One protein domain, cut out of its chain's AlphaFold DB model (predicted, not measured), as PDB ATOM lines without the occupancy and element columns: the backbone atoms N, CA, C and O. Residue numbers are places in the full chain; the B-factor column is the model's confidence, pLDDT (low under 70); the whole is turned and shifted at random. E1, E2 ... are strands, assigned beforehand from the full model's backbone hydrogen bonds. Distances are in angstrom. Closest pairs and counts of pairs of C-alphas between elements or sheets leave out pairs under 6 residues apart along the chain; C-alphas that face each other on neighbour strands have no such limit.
ATOM      1  N   LEU A 137     106.330  92.148 186.014       97.06
ATOM      2  CA  LEU A 137     105.569  90.913 186.175       97.06
ATOM      3  C   LEU A 137     104.464  91.120 187.206       97.06
ATOM      4  O   LEU A 137     104.694  91.720 188.256       97.06
ATOM      5  N   LEU A 138     103.268  90.616 186.904       96.38
ATOM      6  CA  LEU A 138     102.165  90.554 187.858       96.38
ATOM      7  C   LEU A 138     102.144  89.161 188.482       96.38
ATOM      8  O   LEU A 138     101.695  88.207 187.850       96.38
ATOM      9  N   ILE A 139     102.605  89.066 189.721       94.31
ATOM     10  CA  ILE A 139     102.634  87.821 190.487       94.31
ATOM     11  C   ILE A 139     101.338  87.709 191.285       94.31
ATOM     12  O   ILE A 139     100.844  88.704 191.817       94.31
ATOM     13  N   THR A 140     100.784  86.498 191.353       92.12
ATOM     14  CA  THR A 140      99.652  86.170 192.227       92.12
ATOM     15  C   THR A 140     100.156  85.280 193.356       92.12
ATOM     16  O   THR A 140     100.602  84.168 193.097       92.12
ATOM     17  N   ASP A 141     100.102  85.770 194.592       86.38
ATOM     18  CA  ASP A 141     100.516  85.014 195.773       86.38
ATOM     19  C   ASP A 141      99.502  83.896 196.100       86.38
ATOM     20  O   ASP A 141      98.369  83.878 195.607       86.38
ATOM     21  N   GLU A 142      99.886  82.956 196.972       86.25
ATOM     22  CA  GLU A 142      99.065  81.786 197.339       86.25
ATOM     23  C   GLU A 142      97.677  82.146 197.899       86.25
ATOM     24  O   GLU A 142      96.721  81.376 197.773       86.25
ATOM     25  N   ASP A 143      97.551  83.315 198.530       89.00
ATOM     26  CA  ASP A 143      96.288  83.817 199.076       89.00
ATOM     27  C   ASP A 143      95.391  84.498 198.024       89.00
ATOM     28  O   ASP A 143      94.273  84.922 198.334       89.00
ATOM     29  N   GLY A 144      95.854  84.562 196.771       91.31
ATOM     30  CA  GLY A 144      95.184  85.190 195.638       91.31
ATOM     31  C   GLY A 144      95.397  86.701 195.539       91.31
ATOM     32  O   GLY A 144      94.800  87.330 194.661       91.31
ATOM     33  N   SER A 145      96.199  87.302 196.423       92.38
ATOM     34  CA  SER A 145      96.625  88.693 196.267       92.38
ATOM     35  C   SER A 145      97.585  88.835 195.084       92.38
ATOM     36  O   SER A 145      98.200  87.866 194.648       92.38
ATOM     37  N   GLN A 146      97.651  90.033 194.499       95.06
ATOM     38  CA  GLN A 146      98.497  90.296 193.338       95.06
ATOM     39  C   GLN A 146      99.455  91.443 193.613       95.06
ATOM     40  O   GLN A 146      99.052  92.470 194.167       95.06
ATOM     41  N   LYS A 147     100.698  91.286 193.161       94.94
ATOM     42  CA  LYS A 147     101.760  92.285 193.279       94.94
ATOM     43  C   LYS A 147     102.471  92.458 191.943       94.94
ATOM     44  O   LYS A 147     102.728  91.489 191.232       94.94
ATOM     45  N   TRP A 148     102.784  93.702 191.598       97.25
ATOM     46  CA  TRP A 148     103.722  93.976 190.513       97.25
ATOM     47  C   TRP A 148     105.139  93.886 191.058       97.25
ATOM     48  O   TRP A 148     105.408  94.467 192.104       97.25
ATOM     49  N   VAL A 149     106.030  93.220 190.338       97.75
ATOM     50  CA  VAL A 149     107.476  93.218 190.593       97.75
ATOM     51  C   VAL A 149     108.213  93.622 189.318       97.75
ATOM     52  O   VAL A 149     107.615  93.676 188.239       97.75
ATOM     53  N   PHE A 150     109.508  93.907 189.428       98.25
ATOM     54  CA  PHE A 150     110.373  94.132 188.273       98.25
ATOM     55  C   PHE A 150     111.603  93.230 188.350       98.25
ATOM     56  O   PHE A 150     112.338  93.298 189.333       98.25
ATOM     57  N   CYS A 151     111.850  92.442 187.308       97.69
ATOM     58  CA  CYS A 151     113.061  91.642 187.136       97.69
ATOM     59  C   CYS A 151     113.964  92.283 186.075       97.69
ATOM     60  O   CYS A 151     113.523  92.566 184.963       97.69
ATOM     61  N   ASP A 152     115.235  92.518 186.401       96.88
ATOM     62  CA  ASP A 152     116.200  93.142 185.491       96.88
ATOM     63  C   ASP A 152     116.331  92.356 184.181       96.88
ATOM     64  O   ASP A 152     116.612  91.162 184.206       96.88
ATOM     65  N   TYR A 153     116.185  93.025 183.034       96.12
ATOM     66  CA  TYR A 153     116.163  92.389 181.710       96.12
ATOM     67  C   TYR A 153     117.449  91.660 181.300       96.12
ATOM     68  O   TYR A 153     117.461  90.974 180.277       96.12
ATOM     69  N   VAL A 154     118.544  91.828 182.042       93.31
ATOM     70  CA  VAL A 154     119.826  91.178 181.765       93.31
ATOM     71  C   VAL A 154     120.098  90.082 182.783       93.31
ATOM     72  O   VAL A 154     120.457  88.966 182.408       93.31
ATOM     73  N   THR A 155     119.958  90.384 184.072       94.56
ATOM     74  CA  THR A 155     120.351  89.464 185.146       94.56
ATOM     75  C   THR A 155     119.194  88.615 185.666       94.56
ATOM     76  O   THR A 155     119.454  87.602 186.319       94.56
ATOM     77  N   GLY A 156     117.945  89.010 185.409       96.06
ATOM     78  CA  GLY A 156     116.735  88.426 185.999       96.06
ATOM     79  C   GLY A 156     116.531  88.796 187.471       96.06
ATOM     80  O   GLY A 156     115.569  88.346 188.085       96.06
ATOM     81  N   GLU A 157     117.430  89.594 188.055       96.50
ATOM     82  CA  GLU A 157     117.363  89.992 189.460       96.50
ATOM     83  C   GLU A 157     116.113  90.830 189.726       96.50
ATOM     84  O   GLU A 157     115.897  91.874 189.108       96.50
ATOM     85  N   MET A 158     115.300  90.374 190.672       97.81
ATOM     86  CA  MET A 158     114.125  91.083 191.144       97.81
ATOM     87  C   MET A 158     114.529  92.316 191.960       97.81
ATOM     88  O   MET A 158     115.315  92.236 192.910       97.81
ATOM     89  N   ALA A 159     113.970  93.468 191.603       97.56
ATOM     90  CA  ALA A 159     114.244  94.736 192.256       97.56
ATOM     91  C   ALA A 159     113.691  94.781 193.688       97.56
ATOM     92  O   ALA A 159     112.549  94.416 193.947       97.56
ATOM     93  N   HIS A 160     114.510  95.309 194.596       95.00
ATOM     94  CA  HIS A 160     114.169  95.600 195.986       95.00
ATOM     95  C   HIS A 160     114.669  97.012 196.333       95.00
ATOM     96  O   HIS A 160     115.745  97.420 195.888       95.00
ATOM     97  N   GLY A 161     113.905  97.766 197.128       94.56
ATOM     98  CA  GLY A 161     114.222  99.151 197.490       94.56
ATOM     99  C   GLY A 161     114.097 100.144 196.326       94.56
ATOM    100  O   GLY A 161     113.347  99.924 195.375       94.56
ATOM    101  N   GLU A 162     114.817 101.271 196.401       95.12
ATOM    102  CA  GLU A 162     114.840 102.265 195.317       95.12
ATOM    103  C   GLU A 162     115.552 101.719 194.070       95.12
ATOM    104  O   GLU A 162     116.731 101.339 194.089       95.12
ATOM    105  N   ARG A 163     114.856 101.762 192.933       96.12
ATOM    106  CA  ARG A 163     115.404 101.366 191.635       96.12
ATOM    107  C   ARG A 163     114.985 102.354 190.558       96.12
ATOM    108  O   ARG A 163     113.820 102.731 190.452       96.12
ATOM    109  N   TYR A 164     115.951 102.757 189.740       96.31
ATOM    110  CA  TYR A 164     115.676 103.479 188.508       96.31
ATOM    111  C   TYR A 164     115.443 102.475 187.384       96.31
ATOM    112  O   TYR A 164     116.304 101.635 187.135       96.31
ATOM    113  N   ILE A 165     114.300 102.582 186.714       96.81
ATOM    114  CA  ILE A 165     114.019 101.832 185.489       96.81
ATOM    115  C   ILE A 165     114.265 102.777 184.320       96.81
ATOM    116  O   ILE A 165     113.795 103.918 184.348       96.81
ATOM    117  N   ASP A 166     115.027 102.326 183.329       94.50
ATOM    118  CA  ASP A 166     115.268 103.083 182.103       94.50
ATOM    119  C   ASP A 166     114.231 102.757 181.014       94.50
ATOM    120  O   ASP A 166     113.335 101.938 181.204       94.50
ATOM    121  N   ASP A 167     114.321 103.444 179.877       93.44
ATOM    122  CA  ASP A 167     113.411 103.285 178.741       93.44
ATOM    123  C   ASP A 167     113.935 102.321 177.661       93.44
ATOM    124  O   ASP A 167     113.339 102.203 176.584       93.44
ATOM    125  N   SER A 168     115.041 101.609 177.911       92.12
ATOM    126  CA  SER A 168     115.732 100.814 176.886       92.12
ATOM    127  C   SER A 168     114.931  99.596 176.411       92.12
ATOM    128  O   SER A 168     115.132  99.127 175.287       92.12
ATOM    129  N   HIS A 169     113.969  99.150 177.219       91.06
ATOM    130  CA  HIS A 169     113.067  98.036 176.924       91.06
ATOM    131  C   HIS A 169     111.628  98.476 176.602       91.06
ATOM    132  O   HIS A 169     110.736  97.640 176.473       91.06
ATOM    133  N   GLY A 170     111.399  99.778 176.385       91.62
ATOM    134  CA  GLY A 170     110.075 100.331 176.076       91.62
ATOM    135  C   GLY A 170     109.233 100.688 177.304       91.62
ATOM    136  O   GLY A 170     108.069 101.059 177.146       91.62
ATOM    137  N   ASP A 171     109.824 100.606 178.495       93.81
ATOM    138  CA  ASP A 171     109.226 101.044 179.751       93.81
ATOM    139  C   ASP A 171     109.262 102.573 179.905       93.81
ATOM    140  O   ASP A 171     110.052 103.285 179.281       93.81
ATOM    141  N   GLU A 172     108.390 103.105 180.762       94.25
ATOM    142  CA  GLU A 172     108.484 104.499 181.192       94.25
ATOM    143  C   GLU A 172     109.692 104.669 182.117       94.25
ATOM    144  O   GLU A 172     109.761 104.029 183.161       94.25
ATOM    145  N   ALA A 173     110.629 105.553 181.777       96.38
ATOM    146  CA  ALA A 173     111.778 105.792 182.638       96.38
ATOM    147  C   ALA A 173     111.373 106.481 183.953       96.38
ATOM    148  O   ALA A 173     110.595 107.436 183.961       96.38
ATOM    149  N   GLY A 174     111.968 106.064 185.069       97.06
ATOM    150  CA  GLY A 174     111.792 106.748 186.347       97.06
ATOM    151  C   GLY A 174     112.141 105.904 187.561       97.06
ATOM    152  O   GLY A 174     112.221 104.677 187.500       97.06
ATOM    153  N   TRP A 175     112.320 106.591 188.686       97.75
ATOM    154  CA  TRP A 175     112.522 105.959 189.986       97.75
ATOM    155  C   TRP A 175     111.242 105.281 190.464       97.75
ATOM    156  O   TRP A 175     110.156 105.834 190.306       97.75
ATOM    157  N   MET A 176     111.377 104.104 191.056       98.06
ATOM    158  CA  MET A 176     110.320 103.365 191.742       98.06
ATOM    159  C   MET A 176     110.859 102.854 193.073       98.06
ATOM    160  O   MET A 176     112.076 102.791 193.277       98.06
ATOM    161  N   TYR A 177     109.946 102.457 193.950       97.31
ATOM    162  CA  TYR A 177     110.282 101.746 195.169       97.31
ATOM    163  C   TYR A 177     109.645 100.371 195.151       97.31
ATOM    164  O   TYR A 177     108.471 100.228 194.812       97.31
ATOM    165  N   PHE A 178     110.442  99.377 195.510       96.81
ATOM    166  CA  PHE A 178     110.016  98.000 195.648       96.81
ATOM    167  C   PHE A 178     110.162  97.605 197.114       96.81
ATOM    168  O   PHE A 178     111.170  97.925 197.751       96.81
ATOM    169  N   ASP A 179     109.153  96.937 197.661       94.69
ATOM    170  CA  ASP A 179     109.155  96.461 199.033       94.69
ATOM    171  C   ASP A 179     110.428  95.629 199.289       94.69
ATOM    172  O   ASP A 179     110.706  94.687 198.540       94.69
ATOM    173  N   PRO A 180     111.229  95.954 200.320       92.00
ATOM    174  CA  PRO A 180     112.517  95.299 200.539       92.00
ATOM    175  C   PRO A 180     112.446  93.801 200.856       92.00
ATOM    176  O   PRO A 180     113.495  93.162 200.897       92.00
ATOM    177  N   ILE A 181     111.258  93.251 201.128       90.75
ATOM    178  CA  ILE A 181     111.069  91.839 201.479       90.75
ATOM    179  C   ILE A 181     110.443  91.055 200.327       90.75
ATOM    180  O   ILE A 181     110.834  89.920 200.081       90.75
ATOM    181  N   THR A 182     109.450  91.638 199.663       93.44
ATOM    182  CA  THR A 182     108.595  90.949 198.686       93.44
ATOM    183  C   THR A 182     108.848  91.369 197.243       93.44
ATOM    184  O   THR A 182     108.260  90.780 196.342       93.44
ATOM    185  N   GLY A 183     109.632  92.426 197.013       95.62
ATOM    186  CA  GLY A 183     109.847  92.996 195.682       95.62
ATOM    187  C   GLY A 183     108.606  93.666 195.081       95.62
ATOM    188  O   GLY A 183     108.638  94.075 193.923       95.62
ATOM    189  N   ALA A 184     107.506  93.794 195.832       96.81
ATOM    190  CA  ALA A 184     106.275  94.416 195.357       96.81
ATOM    191  C   ALA A 184     106.465  95.921 195.109       96.81
ATOM    192  O   ALA A 184     107.008  96.620 195.959       96.81
ATOM    193  N   VAL A 185     105.977  96.448 193.985       97.62
ATOM    194  CA  VAL A 185     105.937  97.898 193.730       97.62
ATOM    195  C   VAL A 185     105.140  98.593 194.832       97.62
ATOM    196  O   VAL A 185     103.991  98.230 195.096       97.62
ATOM    197  N   ASP A 186     105.734  99.626 195.421       95.69
ATOM    198  CA  ASP A 186     105.087 100.491 196.400       95.69
ATOM    199  C   ASP A 186     104.522 101.760 195.741       95.69
ATOM    200  O   ASP A 186     105.045 102.272 194.744       95.69
ATOM    201  N   TYR A 187     103.437 102.282 196.309       97.00
ATOM    202  CA  TYR A 187     102.674 103.400 195.756       97.00
ATOM    203  C   TYR A 187     102.366 104.438 196.834       97.00
ATOM    204  O   TYR A 187     102.179 104.133 198.009       97.00
ATOM    205  N   GLY A 188     102.220 105.694 196.422       97.56
ATOM    206  CA  GLY A 188     101.874 106.783 197.321       97.56
ATOM    207  C   GLY A 188     103.060 107.275 198.151       97.56
ATOM    208  O   GLY A 188     104.191 107.350 197.672       97.56
ATOM    209  N   TRP A 189     102.788 107.712 199.382       96.75
ATOM    210  CA  TRP A 189     103.800 108.312 200.254       96.75
ATOM    211  C   TRP A 189     104.756 107.267 200.819       96.75
ATOM    212  O   TRP A 189     104.340 106.397 201.578       96.75
ATOM    213  N   ALA A 190     106.049 107.457 200.564       94.94
ATOM    214  CA  ALA A 190     107.107 106.610 201.092       94.94
ATOM    215  C   ALA A 190     108.154 107.437 201.846       94.94
ATOM    216  O   ALA A 190     108.530 108.542 201.435       94.94
ATOM    217  N   TRP A 191     108.634 106.882 202.957       94.50
ATOM    218  CA  TRP A 191     109.768 107.415 203.700       94.50
ATOM    219  C   TRP A 191     111.026 106.645 203.323       94.50
ATOM    220  O   TRP A 191     111.091 105.435 203.528       94.50
ATOM    221  N   LEU A 192     112.032 107.353 202.816       92.56
ATOM    222  CA  LEU A 192     113.308 106.768 202.423       92.56
ATOM    223  C   LEU A 192     114.329 106.992 203.547       92.56
ATOM    224  O   LEU A 192     114.821 108.115 203.698       92.56
ATOM    225  N   PRO A 193     114.648 105.970 204.366       89.19
ATOM    226  CA  PRO A 193     115.471 106.147 205.562       89.19
ATOM    227  C   PRO A 193     116.919 106.529 205.237       89.19
ATOM    228  O   PRO A 193     117.484 107.375 205.926       89.19
ATOM    229  N   ASP A 194     117.488 105.982 204.161       89.38
ATOM    230  CA  ASP A 194     118.888 106.215 203.781       89.38
ATOM    231  C   ASP A 194     119.158 107.659 203.347       89.38
ATOM    232  O   ASP A 194     120.265 108.175 203.506       89.38
ATOM    233  N   SER A 195     118.132 108.334 202.826       90.81
ATOM    234  CA  SER A 195     118.189 109.738 202.412       90.81
ATOM    235  C   SER A 195     117.365 110.673 203.303       90.81
ATOM    236  O   SER A 195     117.358 111.879 203.065       90.81
ATOM    237  N   ASN A 196     116.725 110.143 204.353       94.19
ATOM    238  CA  ASN A 196     115.927 110.873 205.339       94.19
ATOM    239  C   ASN A 196     114.915 111.848 204.700       94.19
ATOM    240  O   ASN A 196     114.818 113.006 205.111       94.19
ATOM    241  N   LYS A 197     114.168 111.383 203.691       95.06
ATOM    242  CA  LYS A 197     113.202 112.207 202.946       95.06
ATOM    243  C   LYS A 197     111.869 111.497 202.721       95.06
ATOM    244  O   LYS A 197     111.809 110.280 202.553       95.06
ATOM    245  N   TRP A 198     110.800 112.292 202.675       96.25
ATOM    246  CA  TRP A 198     109.493 111.853 202.183       96.25
ATOM    247  C   TRP A 198     109.413 112.069 200.682       96.25
ATOM    248  O   TRP A 198     109.763 113.143 200.196       96.25
ATOM    249  N   VAL A 199     108.910 111.072 199.968       97.44
ATOM    250  CA  VAL A 199     108.702 111.110 198.520       97.44
ATOM    251  C   VAL A 199     107.326 110.548 198.200       97.44
ATOM    252  O   VAL A 199     106.662 109.983 199.073       97.44
ATOM    253  N   TYR A 200     106.881 110.713 196.961       97.94
ATOM    254  CA  TYR A 200     105.597 110.186 196.525       97.94
ATOM    255  C   TYR A 200     105.751 109.418 195.218       97.94
ATOM    256  O   TYR A 200     106.293 109.957 194.254       97.94
ATOM    257  N   TYR A 201     105.249 108.190 195.191       98.06
ATOM    258  CA  TYR A 201     105.162 107.340 194.012       98.06
ATOM    259  C   TYR A 201     103.742 107.394 193.444       98.06
ATOM    260  O   TYR A 201     102.756 107.271 194.166       98.06
ATOM    261  N   HIS A 202     103.625 107.625 192.142       97.31
ATOM    262  CA  HIS A 202     102.358 107.794 191.443       97.31
ATOM    263  C   HIS A 202     101.463 106.559 191.601       97.31
ATOM    264  O   HIS A 202     101.901 105.449 191.324       97.31
ATOM    265  N   GLU A 203     100.192 106.751 191.960       95.50
ATOM    266  CA  GLU A 203      99.262 105.681 192.380       95.50
ATOM    267  C   GLU A 203      98.985 104.601 191.327       95.50
ATOM    268  O   GLU A 203      98.464 103.543 191.655       95.50
ATOM    269  N   VAL A 204      99.297 104.872 190.057       93.56
ATOM    270  CA  VAL A 204      99.048 103.935 188.949       93.56
ATOM    271  C   VAL A 204     100.340 103.375 188.370       93.56
ATOM    272  O   VAL A 204     100.398 102.205 188.021       93.56
ATOM    273  N   THR A 205     101.366 104.212 188.227       95.56
ATOM    274  CA  THR A 205     102.602 103.828 187.524       95.56
ATOM    275  C   THR A 205     103.718 103.438 188.486       95.56
ATOM    276  O   THR A 205     104.735 102.923 188.040       95.56
ATOM    277  N   GLY A 206     103.573 103.732 189.784       97.00
ATOM    278  CA  GLY A 206     104.608 103.533 190.801       97.00
ATOM    279  C   GLY A 206     105.844 104.416 190.603       97.00
ATOM    280  O   GLY A 206     106.843 104.238 191.291       97.00
ATOM    281  N   ARG A 207     105.811 105.376 189.667       97.69
ATOM    282  CA  ARG A 207     106.932 106.279 189.377       97.69
ATOM    283  C   ARG A 207     107.013 107.397 190.402       97.69
ATOM    284  O   ARG A 207     105.998 107.987 190.759       97.69
ATOM    285  N   MET A 208     108.222 107.729 190.832       98.19
ATOM    286  CA  MET A 208     108.481 108.851 191.720       98.19
ATOM    287  C   MET A 208     108.011 110.149 191.065       98.19
ATOM    288  O   MET A 208     108.334 110.439 189.913       98.19
ATOM    289  N   CYS A 209     107.249 110.937 191.810       97.81
ATOM    290  CA  CYS A 209     106.725 112.210 191.355       97.81
ATOM    291  C   CYS A 209     107.654 113.371 191.737       97.81
ATOM    292  O   CYS A 209     108.383 113.322 192.727       97.81
ATOM    293  N   TYR A 210     107.564 114.461 190.972       97.31
ATOM    294  CA  TYR A 210     108.394 115.656 191.131       97.31
ATOM    295  C   TYR A 210     107.568 116.932 190.921       97.31
ATOM    296  O   TYR A 210     106.568 116.926 190.203       97.31
TER     297      TYR A 210
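Overview. This is residues 137 to 210 of the 387 residues of the protein "Peptidase C51 domain-containing protein" of Collinsella sp. An271 (UniProt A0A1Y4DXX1). Three antiparallel strand hairpins stand one after another in a bent row, with E3 and E4 in the middle, E1 and E2 on one side and E5 and E6 on the other. Few strand contacts join the hairpins, and loops fill much of the rest. The printed part has 74 residues, with no named helix and six named strands, E1 to E6 in chain order; its class is all strand, though under half of the residues, 30, are in named elements. It is compact, with a radius of gyration of the C-alphas of 12.4 A, and rounded, spanning 33 by 32 by 22 A.

Along the chain. Look first for E3, residues 161 to 165, 12.3 A long, and E4, residues 174 to 178, 12.9 A. Find C-alpha 137 at (105.569, 90.913, 186.175), where E1, residues 137 to 140, begins its 9.7 A. E2, residues 146 to 151, is 15.9 A long. E5, residues 188 to 192, covers 12.5 A, and E6, residues 197 to 201, covers 13.0 A to C-alpha 201 at (105.162, 107.340, 194.012).

Arrangement. In the hairpin E3 and E4, antiparallel at 149 degrees, find N 163 and O 176 within hydrogen-bond range, 3.0 A apart. The closest C-alphas of E4 and E6, Met 176 and Tyr 201, are 6.9 A apart. In the hairpin E5 and E6, at 148 degrees, N 190 and O 199 are 3.0 A apart. Val 149 and Phe 178 hold the closest C-alphas of E2 and E4, at 7.4 A. In the hairpin E1 and E2, at 145 degrees, N 139 and O 147 are 2.9 A apart. E4 and E5 are only just apart, at 8.3 A.

Size, cuts and confidence. The two C-alphas farthest apart, Glu 142 and Tyr 210, are 35.7 A from each other. The printed part has no cut and no long link. Its mean pLDDT is 95.0, and no printed residue is under 70.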